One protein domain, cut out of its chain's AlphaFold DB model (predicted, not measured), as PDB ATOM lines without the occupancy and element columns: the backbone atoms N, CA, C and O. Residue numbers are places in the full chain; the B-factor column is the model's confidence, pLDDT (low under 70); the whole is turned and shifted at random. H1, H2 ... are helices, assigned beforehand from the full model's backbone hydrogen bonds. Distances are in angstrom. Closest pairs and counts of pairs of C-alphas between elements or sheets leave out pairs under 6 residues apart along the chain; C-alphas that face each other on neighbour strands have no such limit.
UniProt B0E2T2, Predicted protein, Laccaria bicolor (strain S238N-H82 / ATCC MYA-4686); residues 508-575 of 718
ATOM      1  N   VAL A 508     -26.143  -9.521  -5.269       50.78
ATOM      2  CA  VAL A 508     -27.569  -9.308  -4.907       50.78
ATOM      3  C   VAL A 508     -27.734  -8.611  -3.549       50.78
ATOM      4  O   VAL A 508     -28.820  -8.161  -3.203       50.78
ATOM      5  N   SER A 509     -26.670  -8.504  -2.762       51.38
ATOM      6  CA  SER A 509     -26.724  -7.907  -1.433       51.38
ATOM      7  C   SER A 509     -25.986  -6.579  -1.423       51.38
ATOM      8  O   SER A 509     -24.757  -6.570  -1.508       51.38
ATOM      9  N   ASP A 510     -26.720  -5.481  -1.234       50.19
ATOM     10  CA  ASP A 510     -26.129  -4.308  -0.597       50.19
ATOM     11  C   ASP A 510     -25.540  -4.787   0.731       50.19
ATOM     12  O   ASP A 510     -26.272  -5.361   1.550       50.19
ATOM     13  N   PRO A 511     -24.230  -4.642   0.956       51.69
ATOM     14  CA  PRO A 511     -23.645  -5.171   2.165       51.69
ATOM     15  C   PRO A 511     -24.198  -4.382   3.360       51.69
ATOM     16  O   PRO A 511     -23.960  -3.181   3.514       51.69
ATOM     17  N   VAL A 512     -24.981  -5.059   4.204       49.50
ATOM     18  CA  VAL A 512     -25.282  -4.594   5.561       49.50
ATOM     19  C   VAL A 512     -24.007  -4.836   6.355       49.50
ATOM     20  O   VAL A 512     -23.751  -5.958   6.784       49.50
ATOM     21  N   LEU A 513     -23.159  -3.817   6.476       49.44
ATOM     22  CA  LEU A 513     -21.903  -3.938   7.213       49.44
ATOM     23  C   LEU A 513     -22.086  -3.433   8.647       49.44
ATOM     24  O   LEU A 513     -22.312  -2.240   8.835       49.44
ATOM     25  N   PRO A 514     -21.979  -4.300   9.668       39.16
ATOM     26  CA  PRO A 514     -21.809  -3.862  11.042       39.16
ATOM     27  C   PRO A 514     -20.330  -3.513  11.306       39.16
ATOM     28  O   PRO A 514     -19.465  -4.376  11.196       39.16
ATOM     29  N   GLY A 515     -20.048  -2.274  11.723       55.69
ATOM     30  CA  GLY A 515     -18.748  -1.860  12.285       55.69
ATOM     31  C   GLY A 515     -17.674  -1.403  11.285       55.69
ATOM     32  O   GLY A 515     -17.920  -1.304  10.087       55.69
ATOM     33  N   GLU A 516     -16.486  -1.067  11.807       49.72
ATOM     34  CA  GLU A 516     -15.275  -0.818  11.008       49.72
ATOM     35  C   GLU A 516     -14.843  -2.138  10.357       49.72
ATOM     36  O   GLU A 516     -14.465  -3.080  11.052       49.72
ATOM     37  N   VAL A 517     -14.955  -2.230   9.032       59.84
ATOM     38  CA  VAL A 517     -14.577  -3.424   8.267       59.84
ATOM     39  C   VAL A 517     -13.315  -3.120   7.472       59.84
ATOM     40  O   VAL A 517     -13.222  -2.073   6.836       59.84
ATOM     41  N   ASP A 518     -12.362  -4.048   7.503       70.56
ATOM     42  CA  ASP A 518     -11.149  -4.010   6.688       70.56
ATOM     43  C   ASP A 518     -11.515  -4.165   5.195       70.56
ATOM     44  O   ASP A 518     -11.954  -5.235   4.758       70.56
ATOM     45  N   GLU A 519     -11.378  -3.081   4.418       68.06
ATOM     46  CA  GLU A 519     -11.704  -3.025   2.983       68.06
ATOM     47  C   GLU A 519     -10.868  -4.020   2.150       68.06
ATOM     48  O   GLU A 519     -11.271  -4.393   1.044       68.06
ATOM     49  N   ASP A 520      -9.714  -4.471   2.650       72.38
ATOM     50  CA  ASP A 520      -8.810  -5.374   1.929       72.38
ATOM     51  C   ASP A 520      -9.147  -6.856   2.119       72.38
ATOM     52  O   ASP A 520      -8.683  -7.699   1.351       72.38
ATOM     53  N   GLN A 521     -10.019  -7.177   3.077       74.00
ATOM     54  CA  GLN A 521     -10.513  -8.540   3.305       74.00
ATOM     55  C   GLN A 521     -11.875  -8.807   2.649       74.00
ATOM     56  O   GLN A 521     -12.397  -9.921   2.732       74.00
ATOM     57  N   MET A 522     -12.472  -7.799   2.007       74.94
ATOM     58  CA  MET A 522     -13.755  -7.943   1.327       74.94
ATOM     59  C   MET A 522     -13.614  -8.718   0.016       74.94
ATOM     60  O   MET A 522     -12.664  -8.533  -0.745       74.94
ATOM     61  N   ASP A 523     -14.627  -9.530  -0.290       75.88
ATOM     62  CA  ASP A 523     -14.805 -10.055  -1.641       75.88
ATOM     63  C   ASP A 523     -14.872  -8.884  -2.651       75.88
ATOM     64  O   ASP A 523     -15.538  -7.883  -2.356       75.88
ATOM     65  N   PRO A 524     -14.222  -8.973  -3.829       73.44
ATOM     66  CA  PRO A 524     -14.185  -7.878  -4.800       73.44
ATOM     67  C   PRO A 524     -15.565  -7.313  -5.171       73.44
ATOM     68  O   PRO A 524     -15.704  -6.100  -5.329       73.44
ATOM     69  N   SER A 525     -16.598  -8.165  -5.234       68.06
ATOM     70  CA  SER A 525     -17.981  -7.760  -5.526       68.06
ATOM     71  C   SER A 525     -18.560  -6.837  -4.457       68.06
ATOM     72  O   SER A 525     -19.136  -5.779  -4.733       68.06
ATOM     73  N   VAL A 526     -18.349  -7.238  -3.205       75.00
ATOM     74  CA  VAL A 526     -18.795  -6.540  -2.006       75.00
ATOM     75  C   VAL A 526     -18.016  -5.241  -1.851       75.00
ATOM     76  O   VAL A 526     -18.621  -4.209  -1.563       75.00
ATOM     77  N   LYS A 527     -16.705  -5.271  -2.121       78.19
ATOM     78  CA  LYS A 527     -15.837  -4.090  -2.129       78.19
ATOM     79  C   LYS A 527     -16.320  -3.061  -3.149       78.19
ATOM     80  O   LYS A 527     -16.508  -1.904  -2.786       78.19
ATOM     81  N   ALA A 528     -16.608  -3.469  -4.387       78.50
ATOM     82  CA  ALA A 528     -17.118  -2.568  -5.422       78.50
ATOM     83  C   ALA A 528     -18.471  -1.946  -5.029       78.50
ATOM     84  O   ALA A 528     -18.646  -0.731  -5.123       78.50
ATOM     85  N   ALA A 529     -19.421  -2.743  -4.523       79.06
ATOM     86  CA  ALA A 529     -20.709  -2.231  -4.046       79.06
ATOM     87  C   ALA A 529     -20.567  -1.253  -2.867       79.06
ATOM     88  O   ALA A 529     -21.210  -0.202  -2.854       79.06
ATOM     89  N   TYR A 530     -19.694  -1.571  -1.909       82.56
ATOM     90  CA  TYR A 530     -19.379  -0.704  -0.779       82.56
ATOM     91  C   TYR A 530     -18.747   0.621  -1.231       82.56
ATOM     92  O   TYR A 530     -19.201   1.684  -0.806       82.56
ATOM     93  N   ILE A 531     -17.768   0.578  -2.141       84.44
ATOM     94  CA  ILE A 531     -17.113   1.771  -2.696       84.44
ATOM     95  C   ILE A 531     -18.129   2.670  -3.405       84.44
ATOM     96  O   ILE A 531     -18.161   3.867  -3.127       84.44
ATOM     97  N   ARG A 532     -19.004   2.112  -4.258       85.31
ATOM     98  CA  ARG A 532     -20.059   2.897  -4.925       85.31
ATOM     99  C   ARG A 532     -20.962   3.605  -3.924       85.31
ATOM    100  O   ARG A 532     -21.255   4.788  -4.075       85.31
ATOM    101  N   LYS A 533     -21.386   2.881  -2.885       84.56
ATOM    102  CA  LYS A 533     -22.234   3.432  -1.827       84.56
ATOM    103  C   LYS A 533     -21.524   4.560  -1.077       84.56
ATOM    104  O   LYS A 533     -22.137   5.596  -0.859       84.56
ATOM    105  N   LYS A 534     -20.248   4.380  -0.724       87.75
ATOM    106  CA  LYS A 534     -19.418   5.403  -0.071       87.75
ATOM    107  C   LYS A 534     -19.314   6.666  -0.929       87.75
ATOM    108  O   LYS A 534     -19.644   7.735  -0.443       87.75
ATOM    109  N   ILE A 535     -18.991   6.524  -2.216       90.31
ATOM    110  CA  ILE A 535     -18.916   7.645  -3.168       90.31
ATOM    111  C   ILE A 535     -20.258   8.390  -3.265       90.31
ATOM    112  O   ILE A 535     -20.283   9.617  -3.271       90.31
ATOM    113  N   HIS A 536     -21.380   7.665  -3.320       89.12
ATOM    114  CA  HIS A 536     -22.705   8.286  -3.357       89.12
ATOM    115  C   HIS A 536     -23.024   9.058  -2.064       89.12
ATOM    116  O   HIS A 536     -23.613  10.132  -2.127       89.12
ATOM    117  N   MET A 537     -22.611   8.546  -0.898       87.75
ATOM    118  CA  MET A 537     -22.761   9.262   0.377       87.75
ATOM    119  C   MET A 537     -21.876  10.509   0.435       87.75
ATOM    120  O   MET A 537     -22.375  11.574   0.780       87.75
ATOM    121  N   ASP A 538     -20.609  10.400   0.028       91.81
ATOM    122  CA  ASP A 538     -19.683  11.538  -0.026       91.81
ATOM    123  C   ASP A 538     -20.244  12.653  -0.936       91.81
ATOM    124  O   ASP A 538     -20.151  13.839  -0.614       91.81
ATOM    125  N   TRP A 539     -20.899  12.279  -2.044       92.19
ATOM    126  CA  TRP A 539     -21.593  13.215  -2.930       92.19
ATOM    127  C   TRP A 539     -22.813  13.875  -2.270       92.19
ATOM    128  O   TRP A 539     -22.971  15.092  -2.354       92.19
ATOM    129  N   ILE A 540     -23.667  13.111  -1.576       90.25
ATOM    130  CA  ILE A 540     -24.813  13.672  -0.836       90.25
ATOM    131  C   ILE A 540     -24.341  14.648   0.246       90.25
ATOM    132  O   ILE A 540     -24.908  15.735   0.374       90.25
ATOM    133  N   ASP A 541     -23.290  14.303   0.986       90.31
ATOM    134  CA  ASP A 541     -22.734  15.167   2.025       90.31
ATOM    135  C   ASP A 541     -22.143  16.451   1.423       90.31
ATOM    136  O   ASP A 541     -22.344  17.543   1.966       90.31
ATOM    137  N   HIS A 542     -21.483  16.357   0.264       92.69
ATOM    138  CA  HIS A 542     -21.038  17.527  -0.491       92.69
ATOM    139  C   HIS A 542     -22.214  18.436  -0.878       92.69
ATOM    140  O   HIS A 542     -22.190  19.630  -0.570       92.69
ATOM    141  N   LYS A 543     -23.284  17.875  -1.456       91.62
ATOM    142  CA  LYS A 543     -24.507  18.620  -1.803       91.62
ATOM    143  C   LYS A 543     -25.135  19.298  -0.592       91.62
ATOM    144  O   LYS A 543     -25.473  20.477  -0.657       91.62
ATOM    145  N   ALA A 544     -25.266  18.575   0.519       89.69
ATOM    146  CA  ALA A 544     -25.816  19.104   1.761       89.69
ATOM    147  C   ALA A 544     -24.978  20.274   2.295       89.69
ATOM    148  O   ALA A 544     -25.523  21.233   2.839       89.69
ATOM    149  N   ASN A 545     -23.653  20.204   2.148       91.00
ATOM    150  CA  ASN A 545     -22.759  21.284   2.542       91.00
ATOM    151  C   ASN A 545     -22.892  22.505   1.631       91.00
ATOM    152  O   ASN A 545     -22.976  23.610   2.158       91.00
ATOM    153  N   MET A 546     -22.984  22.323   0.313       91.56
ATOM    154  CA  MET A 546     -23.193  23.423  -0.636       91.56
ATOM    155  C   MET A 546     -24.553  24.103  -0.443       91.56
ATOM    156  O   MET A 546     -24.623  25.327  -0.334       91.56
ATOM    157  N   ALA A 547     -25.624  23.319  -0.288       91.06
ATOM    158  CA  ALA A 547     -26.987  23.815  -0.091       91.06
ATOM    159  C   ALA A 547     -27.115  24.768   1.113       91.06
ATOM    160  O   ALA A 547     -27.933  25.681   1.088       91.06
ATOM    161  N   LYS A 548     -26.271  24.625   2.146       90.06
ATOM    162  CA  LYS A 548     -26.264  25.526   3.313       90.06
ATOM    163  C   LYS A 548     -25.890  26.974   2.977       90.06
ATOM    164  O   LYS A 548     -26.178  27.873   3.765       90.06
ATOM    165  N   PHE A 549     -25.217  27.213   1.860       90.00
ATOM    166  CA  PHE A 549     -24.808  28.558   1.459       90.00
ATOM    167  C   PHE A 549     -25.800  29.204   0.488       90.00
ATOM    168  O   PHE A 549     -25.793  30.423   0.339       90.00
ATOM    169  N   ILE A 550     -26.689  28.409  -0.110       90.62
ATOM    170  CA  ILE A 550     -27.607  28.840  -1.162       90.62
ATOM    171  C   ILE A 550     -28.965  29.185  -0.531       90.62
ATOM    172  O   ILE A 550     -29.645  28.282  -0.038       90.62
ATOM    173  N   PRO A 551     -29.408  30.459  -0.541       88.00
ATOM    174  CA  PRO A 551     -30.650  30.855   0.122       88.00
ATOM    175  C   PRO A 551     -31.877  30.094  -0.373       88.00
ATOM    176  O   PRO A 551     -32.687  29.679   0.447       88.00
ATOM    177  N   SER A 552     -31.994  29.846  -1.681       88.31
ATOM    178  CA  SER A 552     -33.115  29.100  -2.279       88.31
ATOM    179  C   SER A 552     -33.238  27.661  -1.765       88.31
ATOM    180  O   SER A 552     -34.311  27.069  -1.832       88.31
ATOM    181  N   GLN A 553     -32.175  27.105  -1.176       90.31
ATOM    182  CA  GLN A 553     -32.148  25.737  -0.663       90.31
ATOM    183  C   GLN A 553     -32.500  25.629   0.829       90.31
ATOM    184  O   GLN A 553     -32.431  24.530   1.384       90.31
ATOM    185  N   TYR A 554     -32.918  26.718   1.493       82.31
ATOM    186  CA  TYR A 554     -33.147  26.744   2.948       82.31
ATOM    187  C   TYR A 554     -34.115  25.662   3.461       82.31
ATOM    188  O   TYR A 554     -33.963  25.168   4.580       82.31
ATOM    189  N   GLY A 555     -35.108  25.279   2.651       80.56
ATOM    190  CA  GLY A 555     -36.068  24.219   2.975       80.56
ATOM    191  C   GLY A 555     -35.547  22.801   2.726       80.56
ATOM    192  O   GLY A 555     -36.025  21.863   3.356       80.56
ATOM    193  N   HIS A 556     -34.541  22.648   1.863       78.44
ATOM    194  CA  HIS A 556     -34.065  21.358   1.357       78.44
ATOM    195  C   HIS A 556     -32.831  20.822   2.082       78.44
ATOM    196  O   HIS A 556     -32.514  19.641   1.969       78.44
ATOM    197  N   VAL A 557     -32.141  21.648   2.879       74.06
ATOM    198  CA  VAL A 557     -30.960  21.211   3.651       74.06
ATOM    199  C   VAL A 557     -31.275  19.978   4.508       74.06
ATOM    200  O   VAL A 557     -30.462  19.053   4.580       74.06
ATOM    201  N   LYS A 558     -32.466  19.948   5.120       67.69
ATOM    202  CA  LYS A 558     -32.910  18.835   5.965       67.69
ATOM    203  C   LYS A 558     -33.115  17.545   5.162       67.69
ATOM    204  O   LYS A 558     -32.762  16.475   5.656       67.69
ATOM    205  N   ASP A 559     -33.597  17.650   3.924       73.25
ATOM    206  CA  ASP A 559     -33.854  16.501   3.046       73.25
ATOM    207  C   ASP A 559     -32.560  15.724   2.762       73.25
ATOM    208  O   ASP A 559     -32.540  14.492   2.805       73.25
ATOM    209  N   TYR A 560     -31.448  16.435   2.548       70.12
ATOM    210  CA  TYR A 560     -30.144  15.806   2.327       70.12
ATOM    211  C   TYR A 560     -29.590  15.168   3.601       70.12
ATOM    212  O   TYR A 560     -29.122  14.029   3.566       70.12
ATOM    213  N   THR A 561     -29.681  15.864   4.740       62.59
ATOM    214  CA  THR A 561     -29.180  15.324   6.010       62.59
ATOM    215  C   THR A 561     -29.969  14.100   6.458       62.59
ATOM    216  O   THR A 561     -29.373  13.134   6.931       62.59
ATOM    217  N   ASP A 562     -31.291  14.102   6.271       61.00
ATOM    218  CA  ASP A 562     -32.159  12.990   6.657       61.00
ATOM    219  C   ASP A 562     -31.892  11.747   5.795       61.00
ATOM    220  O   ASP A 562     -31.934  10.630   6.316       61.00
ATOM    221  N   MET A 563     -31.517  11.913   4.518       59.72
ATOM    222  CA  MET A 563     -31.016  10.802   3.702       59.72
ATOM    223  C   MET A 563     -29.714  10.231   4.274       59.72
ATOM    224  O   MET A 563     -29.648   9.024   4.519       59.72
ATOM    225  N   THR A 564     -28.719  11.069   4.589       59.06
ATOM    226  CA  THR A 564     -27.476  10.610   5.236       59.06
ATOM    227  C   THR A 564     -27.766   9.886   6.566       59.06
ATOM    228  O   THR A 564     -27.200   8.821   6.834       59.06
ATOM    229  N   PHE A 565     -28.705  10.387   7.384       47.88
ATOM    230  CA  PHE A 565     -29.109   9.770   8.659       47.88
ATOM    231  C   PHE A 565     -29.834   8.431   8.494       47.88
ATOM    232  O   PHE A 565     -29.507   7.469   9.196       47.88
ATOM    233  N   LEU A 566     -30.803   8.340   7.579       45.97
ATOM    234  CA  LEU A 566     -31.537   7.105   7.303       45.97
ATOM    235  C   LEU A 566     -30.579   6.003   6.836       45.97
ATOM    236  O   LEU A 566     -30.677   4.858   7.279       45.97
ATOM    237  N   PHE A 567     -29.586   6.353   6.016       50.97
ATOM    238  CA  PHE A 567     -28.568   5.410   5.571       50.97
ATOM    239  C   PHE A 567     -27.554   5.047   6.667       50.97
ATOM    240  O   PHE A 567     -27.190   3.871   6.777       50.97
ATOM    241  N   ALA A 568     -27.145   5.984   7.531       51.06
ATOM    242  CA  ALA A 568     -26.319   5.687   8.708       51.06
ATOM    243  C   ALA A 568     -27.027   4.708   9.671       51.06
ATOM    244  O   ALA A 568     -26.413   3.783  10.205       51.06
ATOM    245  N   TYR A 569     -28.345   4.864   9.824       43.81
ATOM    246  CA  TYR A 569     -29.194   3.967  10.603       43.81
ATOM    247  C   TYR A 569     -29.309   2.569   9.968       43.81
ATOM    248  O   TYR A 569     -29.132   1.564  10.657       43.81
ATOM    249  N   ILE A 570     -29.522   2.483   8.646       46.50
ATOM    250  CA  ILE A 570     -29.577   1.207   7.902       46.50
ATOM    251  C   ILE A 570     -28.217   0.483   7.895       46.50
ATOM    252  O   ILE A 570     -28.168  -0.745   7.908       46.50
ATOM    253  N   SER A 571     -27.104   1.220   7.919       42.00
ATOM    254  CA  SER A 571     -25.735   0.675   7.997       42.00
ATOM    255  C   SER A 571     -25.272   0.331   9.419       42.00
ATOM    256  O   SER A 571     -24.103   0.033   9.636       42.00
ATOM    257  N   GLY A 572     -26.166   0.344  10.412       35.84
ATOM    258  CA  GLY A 572     -25.871  -0.180  11.746       35.84
ATOM    259  C   GLY A 572     -24.932   0.678  12.604       35.84
ATOM    260  O   GLY A 572     -24.531   0.234  13.685       35.84
ATOM    261  N   LYS A 573     -24.602   1.913  12.195       39.28
ATOM    262  CA  LYS A 573     -23.881   2.858  13.061       39.28
ATOM    263  C   LYS A 573     -24.821   3.345  14.169       39.28
ATOM    264  O   LYS A 573     -25.715   4.157  13.942       39.28
ATOM    265  N   ARG A 574     -24.608   2.877  15.407       31.77
ATOM    266  CA  ARG A 574     -25.217   3.480  16.607       31.77
ATOM    267  C   ARG A 574     -24.617   4.868  16.828       31.77
ATOM    268  O   ARG A 574     -23.579   4.995  17.467       31.77
ATOM    269  N   MET A 575     -25.290   5.898  16.340       41.81
ATOM    270  CA  MET A 575     -25.056   7.274  16.776       41.81
ATOM    271  C   MET A 575     -26.055   7.613  17.889       41.81
ATOM    272  O   MET A 575     -27.221   7.215  17.836       41.81
TER     273      MET A 575
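What this domain is: This is residues 508 to 575 of the 718 residues of the protein "Predicted protein" of Laccaria bicolor (strain S238N-H82 / ATCC MYA-4686) (UniProt B0E2T2). The model is a loose, uneven helical hairpin: the long helix H1 runs most of the length of a rod, and the shorter H2 folds back beside its second half. A long stretch with no named element, residues 508 to 523, loops at the end of the rod where H1 begins. The printed part has 68 residues with two named helices, H1 then H2, and no named strand, and its class is all helix. It is loose, with a radius of gyration of the C-alphas of 14.3 A, and spans 44 by 22 by 21 A.

Where its parts are: The printed part begins with Val 508, whose C-alpha is at (-27.569, -9.308, -4.907). After residues 508 to 523 comes H1, residues 524 to 547, from C-alpha 524 at (-14.185, -7.878, -4.800) over 34.5 A to C-alpha 547. H2, residues 557 to 570, measures 20.5 A from first to last C-alpha and ends at C-alpha 570 at (-29.577, 1.207, 7.902).

How they stand to each other: H1 and H2 form a helical hairpin, two helices that follow each other, touch and run opposite ways. Their lines stand at a shallow tilt of 25 degrees. Their closest C-alphas are those of Ala 544 and Tyr 560, 5.5 A apart, and H1 touches H2 with residues 537 to 547 alone. In both H1 and H2 every O i to N i+4 pair is within hydrogen-bond range.

The domain as a whole: The two C-alphas farthest apart, those of Gln 521 and Pro 551, are 44.4 A apart. The printed part has no cut, and the link from H1 to H2, 9 residues, is short. The mean pLDDT of the printed part is 70.3; 28 residues are under 70, among them 508 to 517 and 561 to 575.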